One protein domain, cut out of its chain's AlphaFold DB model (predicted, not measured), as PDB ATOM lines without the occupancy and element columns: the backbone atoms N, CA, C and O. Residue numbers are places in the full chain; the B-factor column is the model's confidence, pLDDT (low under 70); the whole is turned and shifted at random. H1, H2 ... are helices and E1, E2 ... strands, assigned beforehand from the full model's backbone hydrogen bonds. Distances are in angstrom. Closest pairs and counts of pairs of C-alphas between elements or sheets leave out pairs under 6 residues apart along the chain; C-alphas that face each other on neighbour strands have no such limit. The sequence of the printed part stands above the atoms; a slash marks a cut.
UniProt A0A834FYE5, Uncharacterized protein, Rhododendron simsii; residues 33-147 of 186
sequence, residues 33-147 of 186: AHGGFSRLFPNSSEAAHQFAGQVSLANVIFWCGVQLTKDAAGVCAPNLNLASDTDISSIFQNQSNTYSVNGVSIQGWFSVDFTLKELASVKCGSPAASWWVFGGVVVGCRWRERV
ATOM      1  N   ALA A  33     -21.995 -22.700  58.330       76.75
ATOM      2  CA  ALA A  33     -22.782 -22.022  57.310       76.75
ATOM      3  C   ALA A  33     -23.393 -23.059  56.356       76.75
ATOM      4  O   ALA A  33     -22.810 -23.409  55.325       76.75
ATOM      5  N   HIS A  34     -24.569 -23.569  56.722       81.75
ATOM      6  CA  HIS A  34     -25.316 -24.519  55.904       81.75
ATOM      7  C   HIS A  34     -25.900 -23.831  54.662       81.75
ATOM      8  O   HIS A  34     -26.870 -23.077  54.751       81.75
ATOM      9  N   GLY A  35     -25.315 -24.108  53.499       74.50
ATOM     10  CA  GLY A  35     -25.707 -23.506  52.233       74.50
ATOM     11  C   GLY A  35     -25.205 -22.081  52.030       74.50
ATOM     12  O   GLY A  35     -25.744 -21.367  51.183       74.50
ATOM     13  N   GLY A  36     -24.221 -21.649  52.827       79.44
ATOM     14  CA  GLY A  36     -23.755 -20.265  52.866       79.44
ATOM     15  C   GLY A  36     -24.784 -19.312  53.487       79.44
ATOM     16  O   GLY A  36     -25.535 -19.680  54.390       79.44
ATOM     17  N   PHE A  37     -24.823 -18.066  53.013       80.44
ATOM     18  CA  PHE A  37     -25.761 -17.038  53.472       80.44
ATOM     19  C   PHE A  37     -27.104 -17.085  52.713       80.44
ATOM     20  O   PHE A  37     -27.462 -16.171  51.965       80.44
ATOM     21  N   SER A  38     -27.860 -18.167  52.916       71.56
ATOM     22  CA  SER A  38     -29.084 -18.521  52.169       71.56
ATOM     23  C   SER A  38     -30.267 -17.540  52.289       71.56
ATOM     24  O   SER A  38     -31.253 -17.674  51.571       71.56
ATOM     25  N   ARG A  39     -30.189 -16.543  53.185       75.69
ATOM     26  CA  ARG A  39     -31.180 -15.452  53.294       75.69
ATOM     27  C   ARG A  39     -30.980 -14.329  52.281       75.69
ATOM     28  O   ARG A  39     -31.945 -13.643  51.969       75.69
ATOM     29  N   LEU A  40     -29.748 -14.107  51.825       79.81
ATOM     30  CA  LEU A  40     -29.436 -13.066  50.837       79.81
ATOM     31  C   LEU A  40     -29.227 -13.655  49.447       79.81
ATOM     32  O   LEU A  40     -29.578 -13.029  48.453       79.81
ATOM     33  N   PHE A  41     -28.675 -14.863  49.385       81.06
ATOM     34  CA  PHE A  41     -28.334 -15.535  48.142       81.06
ATOM     35  C   PHE A  41     -29.040 -16.886  48.051       81.06
ATOM     36  O   PHE A  41     -29.364 -17.473  49.085       81.06
ATOM     37  N   PRO A  42     -29.237 -17.427  46.836       72.56
ATOM     38  CA  PRO A  42     -29.736 -18.783  46.669       72.56
ATOM     39  C   PRO A  42     -28.895 -19.778  47.469       72.56
ATOM     40  O   PRO A  42     -27.661 -19.686  47.507       72.56
ATOM     41  N   ASN A  43     -29.571 -20.729  48.105       72.00
ATOM     42  CA  ASN A  43     -28.936 -21.750  48.921       72.00
ATOM     43  C   ASN A  43     -27.853 -22.494  48.123       72.00
ATOM     44  O   ASN A  43     -28.060 -22.869  46.971       72.00
ATOM     45  N   SER A  44     -26.697 -22.706  48.749       74.56
ATOM     46  CA  SER A  44     -25.560 -23.429  48.178       74.56
ATOM     47  C   SER A  44     -24.963 -22.800  46.909       74.56
ATOM     48  O   SER A  44     -24.184 -23.449  46.212       74.56
ATOM     49  N   SER A  45     -25.280 -21.531  46.628       72.81
ATOM     50  CA  SER A  45     -24.638 -20.756  45.564       72.81
ATOM     51  C   SER A  45     -23.226 -20.329  45.946       72.81
ATOM     52  O   SER A  45     -22.887 -20.181  47.122       72.81
ATOM     53  N   GLU A  46     -22.388 -20.079  44.945       71.75
ATOM     54  CA  GLU A  46     -21.048 -19.531  45.167       71.75
ATOM     55  C   GLU A  46     -21.096 -18.198  45.935       71.75
ATOM     56  O   GLU A  46     -20.365 -18.025  46.908       71.75
ATOM     57  N   ALA A  47     -22.015 -17.299  45.567       70.94
ATOM     58  CA  ALA A  47     -22.189 -16.010  46.236       70.94
ATOM     59  C   ALA A  47     -22.581 -16.174  47.715       70.94
ATOM     60  O   ALA A  47     -22.033 -15.488  48.576       70.94
ATOM     61  N   ALA A  48     -23.452 -17.143  48.035       74.06
ATOM     62  CA  ALA A  48     -23.817 -17.450  49.417       74.06
ATOM     63  C   ALA A  48     -22.599 -17.871  50.252       74.06
ATOM     64  O   ALA A  48     -22.470 -17.442  51.400       74.06
ATOM     65  N   HIS A  49     -21.718 -18.706  49.697       71.00
ATOM     66  CA  HIS A  49     -20.518 -19.183  50.386       71.00
ATOM     67  C   HIS A  49     -19.442 -18.100  50.493       71.00
ATOM     68  O   HIS A  49     -18.872 -17.911  51.566       71.00
ATOM     69  N   GLN A  50     -19.194 -17.354  49.415       78.25
ATOM     70  CA  GLN A  50     -18.230 -16.255  49.413       78.25
ATOM     71  C   GLN A  50     -18.632 -15.167  50.405       78.25
ATOM     72  O   GLN A  50     -17.817 -14.755  51.226       78.25
ATOM     73  N   PHE A  51     -19.900 -14.750  50.379       78.25
ATOM     74  CA  PHE A  51     -20.398 -13.746  51.307       78.25
ATOM     75  C   PHE A  51     -20.333 -14.249  52.747       78.25
ATOM     76  O   PHE A  51     -19.823 -13.543  53.610       78.25
ATOM     77  N   ALA A  52     -20.747 -15.496  53.005       75.88
ATOM     78  CA  ALA A  52     -20.601 -16.104  54.323       75.88
ATOM     79  C   ALA A  52     -19.135 -16.131  54.790       75.88
ATOM     80  O   ALA A  52     -18.880 -15.866  55.954       75.88
ATOM     81  N   GLY A  53     -18.161 -16.363  53.907       76.56
ATOM     82  CA  GLY A  53     -16.739 -16.264  54.252       76.56
ATOM     83  C   GLY A  53     -16.258 -14.841  54.547       76.56
ATOM     84  O   GLY A  53     -15.362 -14.664  55.366       76.56
ATOM     85  N   GLN A  54     -16.850 -13.833  53.905       77.75
ATOM     86  CA  GLN A  54     -16.493 -12.425  54.105       77.75
ATOM     87  C   GLN A  54     -17.094 -11.831  55.384       77.75
ATOM     88  O   GLN A  54     -16.447 -11.007  56.025       77.75
ATOM     89  N   VAL A  55     -18.318 -12.229  55.749       75.06
ATOM     90  CA  VAL A  55     -19.028 -11.668  56.914       75.06
ATOM     91  C   VAL A  55     -18.940 -12.530  58.172       75.06
ATOM     92  O   VAL A  55     -19.327 -12.072  59.246       75.06
ATOM     93  N   SER A  56     -18.491 -13.782  58.058       71.81
ATOM     94  CA  SER A  56     -18.385 -14.700  59.196       71.81
ATOM     95  C   SER A  56     -16.988 -14.700  59.823       71.81
ATOM     96  O   SER A  56     -16.089 -13.955  59.441       71.81
ATOM     97  N   LEU A  57     -16.824 -15.536  60.847       70.06
ATOM     98  CA  LEU A  57     -15.575 -15.718  61.574       70.06
ATOM     99  C   LEU A  57     -14.560 -16.492  60.724       70.06
ATOM    100  O   LEU A  57     -14.922 -17.302  59.872       70.06
ATOM    101  N   ALA A  58     -13.272 -16.317  61.025       63.59
ATOM    102  CA  ALA A  58     -12.177 -16.989  60.318       63.59
ATOM    103  C   ALA A  58     -12.235 -18.535  60.376       63.59
ATOM    104  O   ALA A  58     -11.557 -19.203  59.599       63.59
ATOM    105  N   ASN A  59     -13.031 -19.106  61.285       63.50
ATOM    106  CA  ASN A  59     -13.222 -20.543  61.495       63.50
ATOM    107  C   ASN A  59     -14.601 -21.062  61.035       63.50
ATOM    108  O   ASN A  59     -15.069 -22.080  61.550       63.50
ATOM    109  N   VAL A  60     -15.268 -20.376  60.103       68.38
ATOM    110  CA  VAL A  60     -16.545 -20.839  59.542       68.38
ATOM    111  C   VAL A  60     -16.365 -22.110  58.703       68.38
ATOM    112  O   VAL A  60     -15.461 -22.203  57.874       68.38
ATOM    113  N   ILE A  61     -17.243 -23.097  58.902       73.25
ATOM    114  CA  ILE A  61     -17.313 -24.302  58.064       73.25
ATOM    115  C   ILE A  61     -18.492 -24.170  57.107       73.25
ATOM    116  O   ILE A  61     -19.630 -23.983  57.534       73.25
ATOM    117  N   PHE A  62     -18.230 -24.313  55.811       76.88
ATOM    118  CA  PHE A  62     -19.274 -24.388  54.796       76.88
ATOM    119  C   PHE A  62     -19.808 -25.810  54.690       76.88
ATOM    120  O   PHE A  62     -19.040 -26.759  54.540       76.88
ATOM    121  N   TRP A  63     -21.128 -25.952  54.753       76.19
ATOM    122  CA  TRP A  63     -21.796 -27.244  54.654       76.19
ATOM    123  C   TRP A  63     -22.846 -27.206  53.551       76.19
ATOM    124  O   TRP A  63     -23.643 -26.275  53.506       76.19
ATOM    125  N   CYS A  64     -22.898 -28.225  52.696       78.12
ATOM    126  CA  CYS A  64     -23.966 -28.386  51.712       78.12
ATOM    127  C   CYS A  64     -24.411 -29.853  51.635       78.12
ATOM    128  O   CYS A  64     -23.642 -30.768  51.937       78.12
ATOM    129  N   GLY A  65     -25.655 -30.081  51.212       78.06
ATOM    130  CA  GLY A  65     -26.112 -31.412  50.820       78.06
ATOM    131  C   GLY A  65     -25.467 -31.800  49.493       78.06
ATOM    132  O   GLY A  65     -25.783 -31.201  48.468       78.06
ATOM    133  N   VAL A  66     -24.547 -32.764  49.513       81.19
ATOM    134  CA  VAL A  66     -23.885 -33.255  48.297       81.19
ATOM    135  C   VAL A  66     -24.706 -34.385  47.693       81.19
ATOM    136  O   VAL A  66     -25.030 -35.355  48.377       81.19
ATOM    137  N   GLN A  67     -24.998 -34.272  46.403       81.81
ATOM    138  CA  GLN A  67     -25.560 -35.346  45.596       81.81
ATOM    139  C   GLN A  67     -24.572 -35.736  44.500       81.81
ATOM    140  O   GLN A  67     -23.788 -34.905  44.041       81.81
ATOM    141  N   LEU A  68     -24.587 -37.006  44.105       83.19
ATOM    142  CA  LEU A  68     -23.699 -37.523  43.070       83.19
ATOM    143  C   LEU A  68     -24.401 -37.536  41.717       83.19
ATOM    144  O   LEU A  68     -25.544 -37.972  41.599       83.19
ATOM    145  N   THR A  69     -23.683 -37.088  40.698       82.38
ATOM    146  CA  THR A  69     -24.118 -37.129  39.307       82.38
ATOM    147  C   THR A  69     -23.863 -38.494  38.672       82.38
ATOM    148  O   THR A  69     -23.177 -39.355  39.234       82.38
ATOM    149  N   LYS A  70     -24.368 -38.690  37.450       85.25
ATOM    150  CA  LYS A  70     -24.152 -39.905  36.649       85.25
ATOM    151  C   LYS A  70     -22.673 -40.242  36.434       85.25
ATOM    152  O   LYS A  70     -22.309 -41.415  36.374       85.25
ATOM    153  N   ASP A  71     -21.830 -39.219  36.321       81.50
ATOM    154  CA  ASP A  71     -20.373 -39.298  36.158       81.50
ATOM    155  C   ASP A  71     -19.601 -39.263  37.492       81.50
ATOM    156  O   ASP A  71     -18.392 -39.044  37.498       81.50
ATOM    157  N   ALA A  72     -20.284 -39.528  38.614       79.75
ATOM    158  CA  ALA A  72     -19.722 -39.586  39.967       79.75
ATOM    159  C   ALA A  72     -19.112 -38.264  40.468       79.75
ATOM    160  O   ALA A  72     -18.294 -38.260  41.392       79.75
ATOM    161  N   ALA A  73     -19.533 -37.141  39.891       78.31
ATOM    162  CA  ALA A  73     -19.187 -35.814  40.368       78.31
ATOM    163  C   ALA A  73     -20.144 -35.363  41.479       78.31
ATOM    164  O   ALA A  73     -21.327 -35.699  41.486       78.31
ATOM    165  N   GLY A  74     -19.630 -34.596  42.439       77.31
ATOM    166  CA  GLY A  74     -20.441 -34.024  43.514       77.31
ATOM    167  C   GLY A  74     -21.079 -32.699  43.097       77.31
ATOM    168  O   GLY A  74     -20.389 -31.824  42.572       77.31
ATOM    169  N   VAL A  75     -22.373 -32.535  43.377       77.50
ATOM    170  CA  VAL A  75     -23.113 -31.268  43.263       77.50
ATOM    171  C   VAL A  75     -23.730 -30.893  44.607       77.50
ATOM    172  O   VAL A  75     -24.297 -31.746  45.290       77.50
ATOM    173  N   CYS A  76     -23.646 -29.620  44.997       75.69
ATOM    174  CA  CYS A  76     -24.385 -29.117  46.158       75.69
ATOM    175  C   CYS A  76     -25.838 -28.824  45.760       75.69
ATOM    176  O   CYS A  76     -26.084 -27.901  44.983       75.69
ATOM    177  N   ALA A  77     -26.793 -29.569  46.312       79.25
ATOM    178  CA  ALA A  77     -28.220 -29.355  46.097       79.25
ATOM    179  C   ALA A  77     -29.002 -29.672  47.385       79.25
ATOM    180  O   ALA A  77     -28.885 -30.785  47.909       79.25
ATOM    181  N   PRO A  78     -29.795 -28.721  47.918       75.12
ATOM    182  CA  PRO A  78     -30.485 -28.909  49.193       75.12
ATOM    183  C   PRO A  78     -31.659 -29.892  49.102       75.12
ATOM    184  O   PRO A  78     -31.966 -30.558  50.087       75.12
ATOM    185  N   ASN A  79     -32.281 -30.011  47.926       81.62
ATOM    186  CA  ASN A  79     -33.421 -30.885  47.669       81.62
ATOM    187  C   ASN A  79     -33.052 -32.002  46.688       81.62
ATOM    188  O   ASN A  79     -32.307 -31.775  45.738       81.62
ATOM    189  N   LEU A  80     -33.610 -33.205  46.886       84.38
ATOM    190  CA  LEU A  80     -33.410 -34.353  45.982       84.38
ATOM    191  C   LEU A  80     -33.908 -34.077  44.558       84.38
ATOM    192  O   LEU A  80     -33.311 -34.552  43.596       84.38
ATOM    193  N   ASN A  81     -35.001 -33.320  44.437       86.19
ATOM    194  CA  ASN A  81     -35.508 -32.863  43.155       86.19
ATOM    195  C   ASN A  81     -34.839 -31.536  42.791       86.19
ATOM    196  O   ASN A  81     -35.066 -30.514  43.438       86.19
ATOM    197  N   LEU A  82     -34.044 -31.550  41.726       82.88
ATOM    198  CA  LEU A  82     -33.314 -30.381  41.254       82.88
ATOM    199  C   LEU A  82     -34.245 -29.267  40.755       82.88
ATOM    200  O   LEU A  82     -33.871 -28.098  40.809       82.88
ATOM    201  N   ALA A  83     -35.470 -29.589  40.327       83.81
ATOM    202  CA  ALA A  83     -36.434 -28.598  39.843       83.81
ATOM    203  C   ALA A  83     -36.973 -27.653  40.927       83.81
ATOM    204  O   ALA A  83     -37.598 -26.651  40.596       83.81
ATOM    205  N   SER A  84     -36.739 -27.943  42.211       80.25
ATOM    206  CA  SER A  84     -37.150 -27.057  43.306       80.25
ATOM    207  C   SER A  84     -36.319 -25.772  43.373       80.25
ATOM    208  O   SER A  84     -36.857 -24.721  43.704       80.25
ATOM    209  N   ASP A  85     -35.027 -25.847  43.038       72.25
ATOM    210  CA  ASP A  85     -34.076 -24.735  43.184       72.25
ATOM    211  C   ASP A  85     -33.488 -24.268  41.840       72.25
ATOM    212  O   ASP A  85     -32.717 -23.302  41.784       72.25
ATOM    213  N   THR A  86     -33.832 -24.952  40.745       76.31
ATOM    214  CA  THR A  86     -33.254 -24.735  39.415       76.31
ATOM    215  C   THR A  86     -34.301 -24.762  38.309       76.31
ATOM    216  O   THR A  86     -35.388 -25.308  38.470       76.31
ATOM    217  N   ASP A  87     -33.957 -24.198  37.156       79.06
ATOM    218  CA  ASP A  87     -34.782 -24.191  35.947       79.06
ATOM    219  C   ASP A  87     -34.620 -25.469  35.101       79.06
ATOM    220  O   ASP A  87     -35.010 -25.495  33.930       79.06
ATOM    221  N   ILE A  88     -34.085 -26.549  35.685       84.06
ATOM    222  CA  ILE A  88     -33.839 -27.826  34.997       84.06
ATOM    223  C   ILE A  88     -35.101 -28.384  34.333       84.06
ATOM    224  O   ILE A  88     -35.015 -28.996  33.272       84.06
ATOM    225  N   SER A  89     -36.278 -28.111  34.900       84.81
ATOM    226  CA  SER A  89     -37.569 -28.498  34.330       84.81
ATOM    227  C   SER A  89     -37.862 -27.807  32.998       84.81
ATOM    228  O   SER A  89     -38.529 -28.389  32.151       84.81
ATOM    229  N   SER A  90     -37.344 -26.595  32.781       83.31
ATOM    230  CA  SER A  90     -37.521 -25.838  31.538       83.31
ATOM    231  C   SER A  90     -36.542 -26.265  30.442       83.31
ATOM    232  O   SER A  90     -36.913 -26.287  29.267       83.31
ATOM    233  N   ILE A  91     -35.323 -26.657  30.825       83.25
ATOM    234  CA  ILE A  91     -34.254 -27.072  29.905       83.25
ATOM    235  C   ILE A  91     -34.410 -28.550  29.527       83.25
ATOM    236  O   ILE A  91     -34.252 -28.920  28.366       83.25
ATOM    237  N   PHE A  92     -34.777 -29.394  30.492       86.62
ATOM    238  CA  PHE A  92     -34.861 -30.846  30.354       86.62
ATOM    239  C   PHE A  92     -36.286 -31.366  30.597       86.62
ATOM    240  O   PHE A  92     -36.493 -32.314  31.353       86.62
ATOM    241  N   GLN A  93     -37.280 -30.774  29.927       82.44
ATOM    242  CA  GLN A  93     -38.718 -31.051  30.118       82.44
ATOM    243  C   GLN A  93     -39.088 -32.547  30.069       82.44
ATOM    244  O   GLN A  93     -39.923 -33.003  30.845       82.44
ATOM    245  N   ASN A  94     -38.427 -33.324  29.205       83.81
ATOM    246  CA  ASN A  94     -38.734 -34.742  28.975       83.81
ATOM    247  C   ASN A  94     -37.793 -35.722  29.701       83.81
ATOM    248  O   ASN A  94     -37.835 -36.915  29.419       83.81
ATOM    249  N   GLN A  95     -36.927 -35.244  30.599       84.75
ATOM    250  CA  GLN A  95     -35.953 -36.087  31.314       84.75
ATOM    251  C   GLN A  95     -36.248 -36.169  32.816       84.75
ATOM    252  O   GLN A  95     -35.335 -36.169  33.638       84.75
ATOM    253  N   SER A  96     -37.532 -36.216  33.182       88.00
ATOM    254  CA  SER A  96     -37.919 -36.555  34.551       88.00
ATOM    255  C   SER A  96     -37.916 -38.070  34.733       88.00
ATOM    256  O   SER A  96     -38.357 -38.815  33.857       88.00
ATOM    257  N   ASN A  97     -37.434 -38.523  35.884       90.25
ATOM    258  CA  ASN A  97     -37.452 -39.925  36.275       90.25
ATOM    259  C   ASN A  97     -38.221 -40.093  37.580       90.25
ATOM    260  O   ASN A  97     -38.442 -39.141  38.331       90.25
ATOM    261  N   THR A  98     -38.626 -41.328  37.845       91.25
ATOM    262  CA  THR A  98     -39.344 -41.689  39.063       91.25
ATOM    263  C   THR A  98     -38.484 -42.632  39.884       91.25
ATOM    264  O   THR A  98     -38.148 -43.725  39.428       91.25
ATOM    265  N   TYR A  99     -38.150 -42.220  41.104       88.69
ATOM    266  CA  TYR A  99     -37.362 -43.012  42.042       88.69
ATOM    267  C   TYR A  99     -38.149 -43.291  43.319       88.69
ATOM    268  O   TYR A  99     -38.885 -42.438  43.814       88.69
ATOM    269  N   SER A 100     -37.967 -44.489  43.877       88.19
ATOM    270  CA  SER A 100     -38.473 -44.813  45.210       88.19
ATOM    271  C   SER A 100     -37.454 -44.365  46.253       88.19
ATOM    272  O   SER A 100     -36.387 -44.963  46.392       88.19
ATOM    273  N   VAL A 101     -37.772 -43.294  46.976       85.56
ATOM    274  CA  VAL A 101     -36.952 -42.766  48.066       85.56
ATOM    275  C   VAL A 101     -37.665 -43.084  49.372       85.56
ATOM    276  O   VAL A 101     -38.789 -42.641  49.591       85.56
ATOM    277  N   ASN A 102     -37.032 -43.877  50.241       84.69
ATOM    278  CA  ASN A 102     -37.612 -44.317  51.518       84.69
ATOM    279  C   ASN A 102     -39.008 -44.966  51.378       84.69
ATOM    280  O   ASN A 102     -39.871 -44.781  52.231       84.69
ATOM    281  N   GLY A 103     -39.246 -45.703  50.286       87.25
ATOM    282  CA  GLY A 103     -40.527 -46.367  50.008       87.25
ATOM    283  C   GLY A 103     -41.597 -45.477  49.365       87.25
ATOM    284  O   GLY A 103     -42.654 -45.981  49.000       87.25
ATOM    285  N   VAL A 104     -41.326 -44.184  49.160       88.12
ATOM    286  CA  VAL A 104     -42.230 -43.252  48.473       88.12
ATOM    287  C   VAL A 104     -41.749 -43.035  47.043       88.12
ATOM    288  O   VAL A 104     -40.581 -42.725  46.811       88.12
ATOM    289  N   SER A 105     -42.649 -43.205  46.075       90.00
ATOM    290  CA  SER A 105     -42.370 -42.933  44.663       90.00
ATOM    291  C   SER A 105     -42.399 -41.426  44.410       90.00
ATOM    292  O   SER A 105     -43.447 -40.799  44.553       90.00
ATOM    293  N   ILE A 106     -41.253 -40.846  44.061       89.19
ATOM    294  CA  ILE A 106     -41.098 -39.419  43.772       89.19
ATOM    295  C   ILE A 106     -40.684 -39.270  42.312       89.19
ATOM    296  O   ILE A 106     -39.670 -39.827  41.888       89.19
ATOM    297  N   GLN A 107     -41.461 -38.497  41.554       90.69
ATOM    298  CA  GLN A 107     -41.124 -38.097  40.190       90.69
ATOM    299  C   GLN A 107     -40.440 -36.726  40.201       90.69
ATOM    300  O   GLN A 107     -40.912 -35.795  40.858       90.69
ATOM    301  N   GLY A 108     -39.336 -36.588  39.472       90.69
ATOM    302  CA  GLY A 108     -38.597 -35.332  39.392       90.69
ATOM    303  C   GLY A 108     -37.307 -35.436  38.590       90.69
ATOM    304  O   GLY A 108     -37.085 -36.400  37.857       90.69
ATOM    305  N   TRP A 109     -36.455 -34.425  38.739       89.50
ATOM    306  CA  TRP A 109     -35.129 -34.388  38.135       89.50
ATOM    307  C   TRP A 109     -34.096 -34.694  39.206       89.50
ATOM    308  O   TRP A 109     -33.930 -33.915  40.144       89.50
ATOM    309  N   PHE A 110     -33.408 -35.823  39.070       90.38
ATOM    310  CA  PHE A 110     -32.428 -36.277  40.046       90.38
ATOM    311  C   PHE A 110     -31.018 -36.134  39.485       90.38
ATOM    312  O   PHE A 110     -30.762 -36.438  38.324       90.38
ATOM    313  N   SER A 111     -30.081 -35.703  40.325       83.00
ATOM    314  CA  SER A 111     -28.671 -35.510  39.953       83.00
ATOM    315  C   SER A 111     -28.031 -36.750  39.322       83.00
ATOM    316  O   SER A 111     -27.264 -36.615  38.374       83.00
ATOM    317  N   VAL A 112     -28.407 -37.950  39.771       87.00
ATOM    318  CA  VAL A 112     -27.898 -39.242  39.270       87.00
ATOM    319  C   VAL A 112     -28.184 -39.515  37.790       87.00
ATOM    320  O   VAL A 112     -27.523 -40.367  37.194       87.00
ATOM    321  N   ASP A 113     -29.146 -38.811  37.195       88.38
ATOM    322  CA  ASP A 113     -29.534 -38.994  35.794       88.38
ATOM    323  C   ASP A 113     -28.716 -38.132  34.833       88.38
ATOM    324  O   ASP A 113     -28.565 -38.481  33.660       88.38
ATOM    325  N   PHE A 114     -28.144 -37.045  35.347       85.06
ATOM    326  CA  PHE A 114     -27.423 -36.048  34.573       85.06
ATOM    327  C   PHE A 114     -25.925 -36.148  34.830       85.06
ATOM    328  O   PHE A 114     -25.467 -36.492  35.919       85.06
ATOM    329  N   THR A 115     -25.139 -35.830  33.814       84.25
ATOM    330  CA  THR A 115     -23.703 -35.601  33.957       84.25
ATOM    331  C   THR A 115     -23.439 -34.198  34.485       84.25
ATOM    332  O   THR A 115     -24.234 -33.272  34.300       84.25
ATOM    333  N   LEU A 116     -22.267 -34.000  35.082       78.69
ATOM    334  CA  LEU A 116     -21.831 -32.693  35.559       78.69
ATOM    335  C   LEU A 116     -21.858 -31.618  34.459       78.69
ATOM    336  O   LEU A 116     -22.175 -30.459  34.718       78.69
ATOM    337  N   LYS A 117     -21.542 -32.009  33.218       81.00
ATOM    338  CA  LYS A 117     -21.557 -31.121  32.047       81.00
ATOM    339  C   LYS A 117     -22.968 -30.698  31.642       81.00
ATOM    340  O   LYS A 117     -23.154 -29.551  31.254       81.00
ATOM    341  N   GLU A 118     -23.947 -31.593  31.731       81.69
ATOM    342  CA  GLU A 118     -25.351 -31.276  31.433       81.69
ATOM    343  C   GLU A 118     -25.926 -30.354  32.503       81.69
ATOM    344  O   GLU A 118     -26.500 -29.312  32.181       81.69
ATOM    345  N   LEU A 119     -25.665 -30.673  33.775       80.00
ATOM    346  CA  LEU A 119     -26.027 -29.803  34.888       80.00
ATOM    347  C   LEU A 119     -25.350 -28.446  34.780       80.00
ATOM    348  O   LEU A 119     -25.933 -27.466  35.215       80.00
ATOM    349  N   ALA A 120     -24.188 -28.350  34.122       75.12
ATOM    350  CA  ALA A 120     -23.514 -27.073  33.985       75.12
ATOM    351  C   ALA A 120     -24.319 -26.019  33.180       75.12
ATOM    352  O   ALA A 120     -24.088 -24.812  33.286       75.12
ATOM    353  N   SER A 121     -25.260 -26.478  32.352       72.56
ATOM    354  CA  SER A 121     -26.093 -25.630  31.492       72.56
ATOM    355  C   SER A 121     -27.359 -25.107  32.171       72.56
ATOM    356  O   SER A 121     -27.995 -24.187  31.659       72.56
ATOM    357  N   VAL A 122     -27.713 -25.682  33.324       75.12
ATOM    358  CA  VAL A 122     -28.913 -25.324  34.081       75.12
ATOM    359  C   VAL A 122     -28.746 -23.911  34.677       75.12
ATOM    360  O   VAL A 122     -27.653 -23.360  34.733       75.12
ATOM    361  N   LYS A 123     -29.790 -23.253  35.140       70.06
ATOM    362  CA  LYS A 123     -29.682 -22.053  35.971       70.06
ATOM    363  C   LYS A 123     -30.408 -22.299  37.266       70.06
ATOM    364  O   LYS A 123     -31.388 -23.030  37.349       70.06
ATOM    365  N   CYS A 124     -29.918 -21.676  38.314       67.00
ATOM    366  CA  CYS A 124     -30.617 -21.727  39.585       67.00
ATOM    367  C   CYS A 124     -31.683 -20.644  39.583       67.00
ATOM    368  O   CYS A 124     -31.506 -19.651  38.887       67.00
ATOM    369  N   GLY A 125     -32.786 -20.832  40.308       53.59
ATOM    370  CA  GLY A 125     -34.038 -20.065  40.174       53.59
ATOM    371  C   GLY A 125     -33.960 -18.541  40.379       53.59
ATOM    372  O   GLY A 125     -34.981 -17.864  40.373       53.59
ATOM    373  N   SER A 126     -32.763 -17.974  40.531       37.94
ATOM    374  CA  SER A 126     -32.505 -16.546  40.376       37.94
ATOM    375  C   SER A 126     -31.957 -16.268  38.961       37.94
ATOM    376  O   SER A 126     -30.969 -16.882  38.555       37.94
ATOM    377  N   PRO A 127     -32.533 -15.315  38.201       32.84
ATOM    378  CA  PRO A 127     -32.308 -15.139  36.755       32.84
ATOM    379  C   PRO A 127     -30.865 -14.816  36.308       32.84
ATOM    380  O   PRO A 127     -30.632 -14.622  35.115       32.84
ATOM    381  N   ALA A 128     -29.885 -14.790  37.219       35.19
ATOM    382  CA  ALA A 128     -28.475 -14.576  36.905       35.19
ATOM    383  C   ALA A 128     -27.539 -15.749  37.261       35.19
ATOM    384  O   ALA A 128     -26.332 -15.567  37.177       35.19
ATOM    385  N   ALA A 129     -28.013 -16.946  37.631       37.75
ATOM    386  CA  ALA A 129     -27.111 -18.074  37.912       37.75
ATOM    387  C   ALA A 129     -26.748 -18.906  36.660       37.75
ATOM    388  O   ALA A 129     -27.599 -19.191  35.834       37.75
ATOM    389  N   SER A 130     -25.484 -19.302  36.522       33.91
ATOM    390  CA  SER A 130     -24.932 -20.267  35.550       33.91
ATOM    391  C   SER A 130     -24.014 -21.226  36.313       33.91
ATOM    392  O   SER A 130     -23.575 -20.872  37.401       33.91
ATOM    393  N   TRP A 131     -23.697 -22.420  35.823       36.91
ATOM    394  CA  TRP A 131     -22.786 -23.320  36.548       36.91
ATOM    395  C   TRP A 131     -21.384 -23.294  35.943       36.91
ATOM    396  O   TRP A 131     -21.195 -22.996  34.764       36.91
ATOM    397  N   TRP A 132     -20.391 -23.649  36.755       35.31
ATOM    398  CA  TRP A 132     -19.017 -23.878  36.313       35.31
ATOM    399  C   TRP A 132     -18.502 -25.207  36.866       35.31
ATOM    400  O   TRP A 132     -18.743 -25.536  38.024       35.31
ATOM    401  N   VAL A 133     -17.771 -25.950  36.029       35.66
ATOM    402  CA  VAL A 133     -17.117 -27.222  36.368       35.66
ATOM    403  C   VAL A 133     -15.659 -26.950  36.738       35.66
ATOM    404  O   VAL A 133     -14.890 -26.517  35.883       35.66
ATOM    405  N   PHE A 134     -15.251 -27.248  37.974       34.44
ATOM    406  CA  PHE A 134     -13.836 -27.281  38.361       34.44
ATOM    407  C   PHE A 134     -13.482 -28.667  38.901       34.44
ATOM    408  O   PHE A 134     -14.094 -29.149  39.845       34.44
ATOM    409  N   GLY A 135     -12.502 -29.332  38.282       31.52
ATOM    410  CA  GLY A 135     -11.915 -30.569  38.819       31.52
ATOM    411  C   GLY A 135     -12.890 -31.730  39.068       31.52
ATOM    412  O   GLY A 135     -12.587 -32.587  39.891       31.52
ATOM    413  N   GLY A 136     -14.048 -31.763  38.398       34.78
ATOM    414  CA  GLY A 136     -15.052 -32.818  38.575       34.78
ATOM    415  C   GLY A 136     -15.987 -32.642  39.779       34.78
ATOM    416  O   GLY A 136     -16.676 -33.588  40.137       34.78
ATOM    417  N   VAL A 137     -16.048 -31.461  40.404       35.22
ATOM    418  CA  VAL A 137     -17.070 -31.111  41.406       35.22
ATOM    419  C   VAL A 137     -17.687 -29.777  41.003       35.22
ATOM    420  O   VAL A 137     -16.980 -28.820  40.685       35.22
ATOM    421  N   VAL A 138     -19.014 -29.706  40.986       41.34
ATOM    422  CA  VAL A 138     -19.731 -28.457  40.736       41.34
ATOM    423  C   VAL A 138     -20.180 -27.906  42.081       41.34
ATOM    424  O   VAL A 138     -21.083 -28.423  42.743       41.34
ATOM    425  N   VAL A 139     -19.503 -26.837  42.490       43.16
ATOM    426  CA  VAL A 139     -19.963 -25.966  43.572       43.16
ATOM    427  C   VAL A 139     -21.200 -25.255  43.030       43.16
ATOM    428  O   VAL A 139     -21.167 -24.746  41.910       43.16
ATOM    429  N   GLY A 140     -22.314 -25.330  43.757       46.38
ATOM    430  CA  GLY A 140     -23.638 -25.002  43.231       46.38
ATOM    431  C   GLY A 140     -23.735 -23.636  42.541       46.38
ATOM    432  O   GLY A 140     -22.982 -22.713  42.837       46.38
ATOM    433  N   CYS A 141     -24.699 -23.516  41.626       45.53
ATOM    434  CA  CYS A 141     -25.339 -22.266  41.212       45.53
ATOM    435  C   CYS A 141     -24.472 -20.993  41.286       45.53
ATOM    436  O   CYS A 141     -24.592 -20.216  42.238       45.53
ATOM    437  N   ARG A 142     -23.613 -20.724  40.296       39.34
ATOM    438  CA  ARG A 142     -22.831 -19.477  40.269       39.34
ATOM    439  C   ARG A 142     -23.687 -18.324  39.759       39.34
ATOM    440  O   ARG A 142     -23.987 -18.240  38.574       39.34
ATOM    441  N   TRP A 143     -24.042 -17.395  40.638       24.22
ATOM    442  CA  TRP A 143     -24.685 -16.132  40.268       24.22
ATOM    443  C   TRP A 143     -23.674 -15.212  39.550       24.22
ATOM    444  O   TRP A 143     -22.577 -14.966  40.047       24.22
ATOM    445  N   ARG A 144     -23.997 -14.759  38.334       27.70
ATOM    446  CA  ARG A 144     -23.205 -13.830  37.522       27.70
ATOM    447  C   ARG A 144     -23.569 -12.405  37.925       27.70
ATOM    448  O   ARG A 144     -24.515 -11.837  37.386       27.70
ATOM    449  N   GLU A 145     -22.760 -11.798  38.786       21.70
ATOM    450  CA  GLU A 145     -22.660 -10.338  38.830       21.70
ATOM    451  C   GLU A 145     -21.616  -9.838  37.835       21.70
ATOM    452  O   GLU A 145     -20.594 -10.474  37.561       21.70
ATOM    453  N   ARG A 146     -21.924  -8.678  37.258       23.86
ATOM    454  CA  ARG A 146     -21.036  -7.865  36.434       23.86
ATOM    455  C   ARG A 146     -19.731  -7.632  37.200       23.86
ATOM    456  O   ARG A 146     -19.749  -7.123  38.313       23.86
ATOM    457  N   VAL A 147     -18.622  -8.010  36.572       26.06
ATOM    458  CA  VAL A 147     -17.250  -7.835  37.062       26.06
ATOM    459  C   VAL A 147     -17.056  -6.421  37.616       26.06
ATOM    460  O   VAL A 147     -17.157  -5.452  36.863       26.06
TER     461      VAL A 147
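This is residues 33 to 147 of the 186 residues of an uncharacterized protein of Rhododendron simsii (UniProt A0A834FYE5). Little regular structure: mostly loops, with the small hairpin E2-E3 near the middle, helix H1 toward one end of the long axis and the longer hairpin E4-E5 at the other. The printed part has 115 residues, 37 in named elements, class mixed: three helices and five strands, ordered H1 E1 E2 E3 H2 E4 E5 H3, with two antiparallel two-stranded sheets. It is compact, radius of gyration of the C-alphas 14.3 A, spanning 42 by 32 by 27 A.

The closest C-alphas of H1, residues 46 to 55, and E1, residues 61 to 63, are those of His 49 and Phe 62, 6.9 A apart. E1 runs on at 46 degrees into E2, residues 66 to 68. E2 and E3, residues 74 to 76, form an antiparallel hairpin, N 67 to O 75 2.8 A. E4, residues 97 to 101, and E5, residues 104 to 108, form another, N 99 to O 106 2.9 A. In H1 every O i to N i+4 pair is within hydrogen-bond range.

H1 begins at C-alpha 46 (-21.048, -19.531, 45.167) and measures 14.3 A. H2 is residues 88 to 91. E4 measures 12.1 A, E5 12.6 A. H3, residues 116 to 119, ends at C-alpha 119 (-26.027, -29.803, 34.888).

The printed part has no cut. The link E3 to H2 is long. Residues 58 to 60 and 124 to 147 have pLDDT under 70.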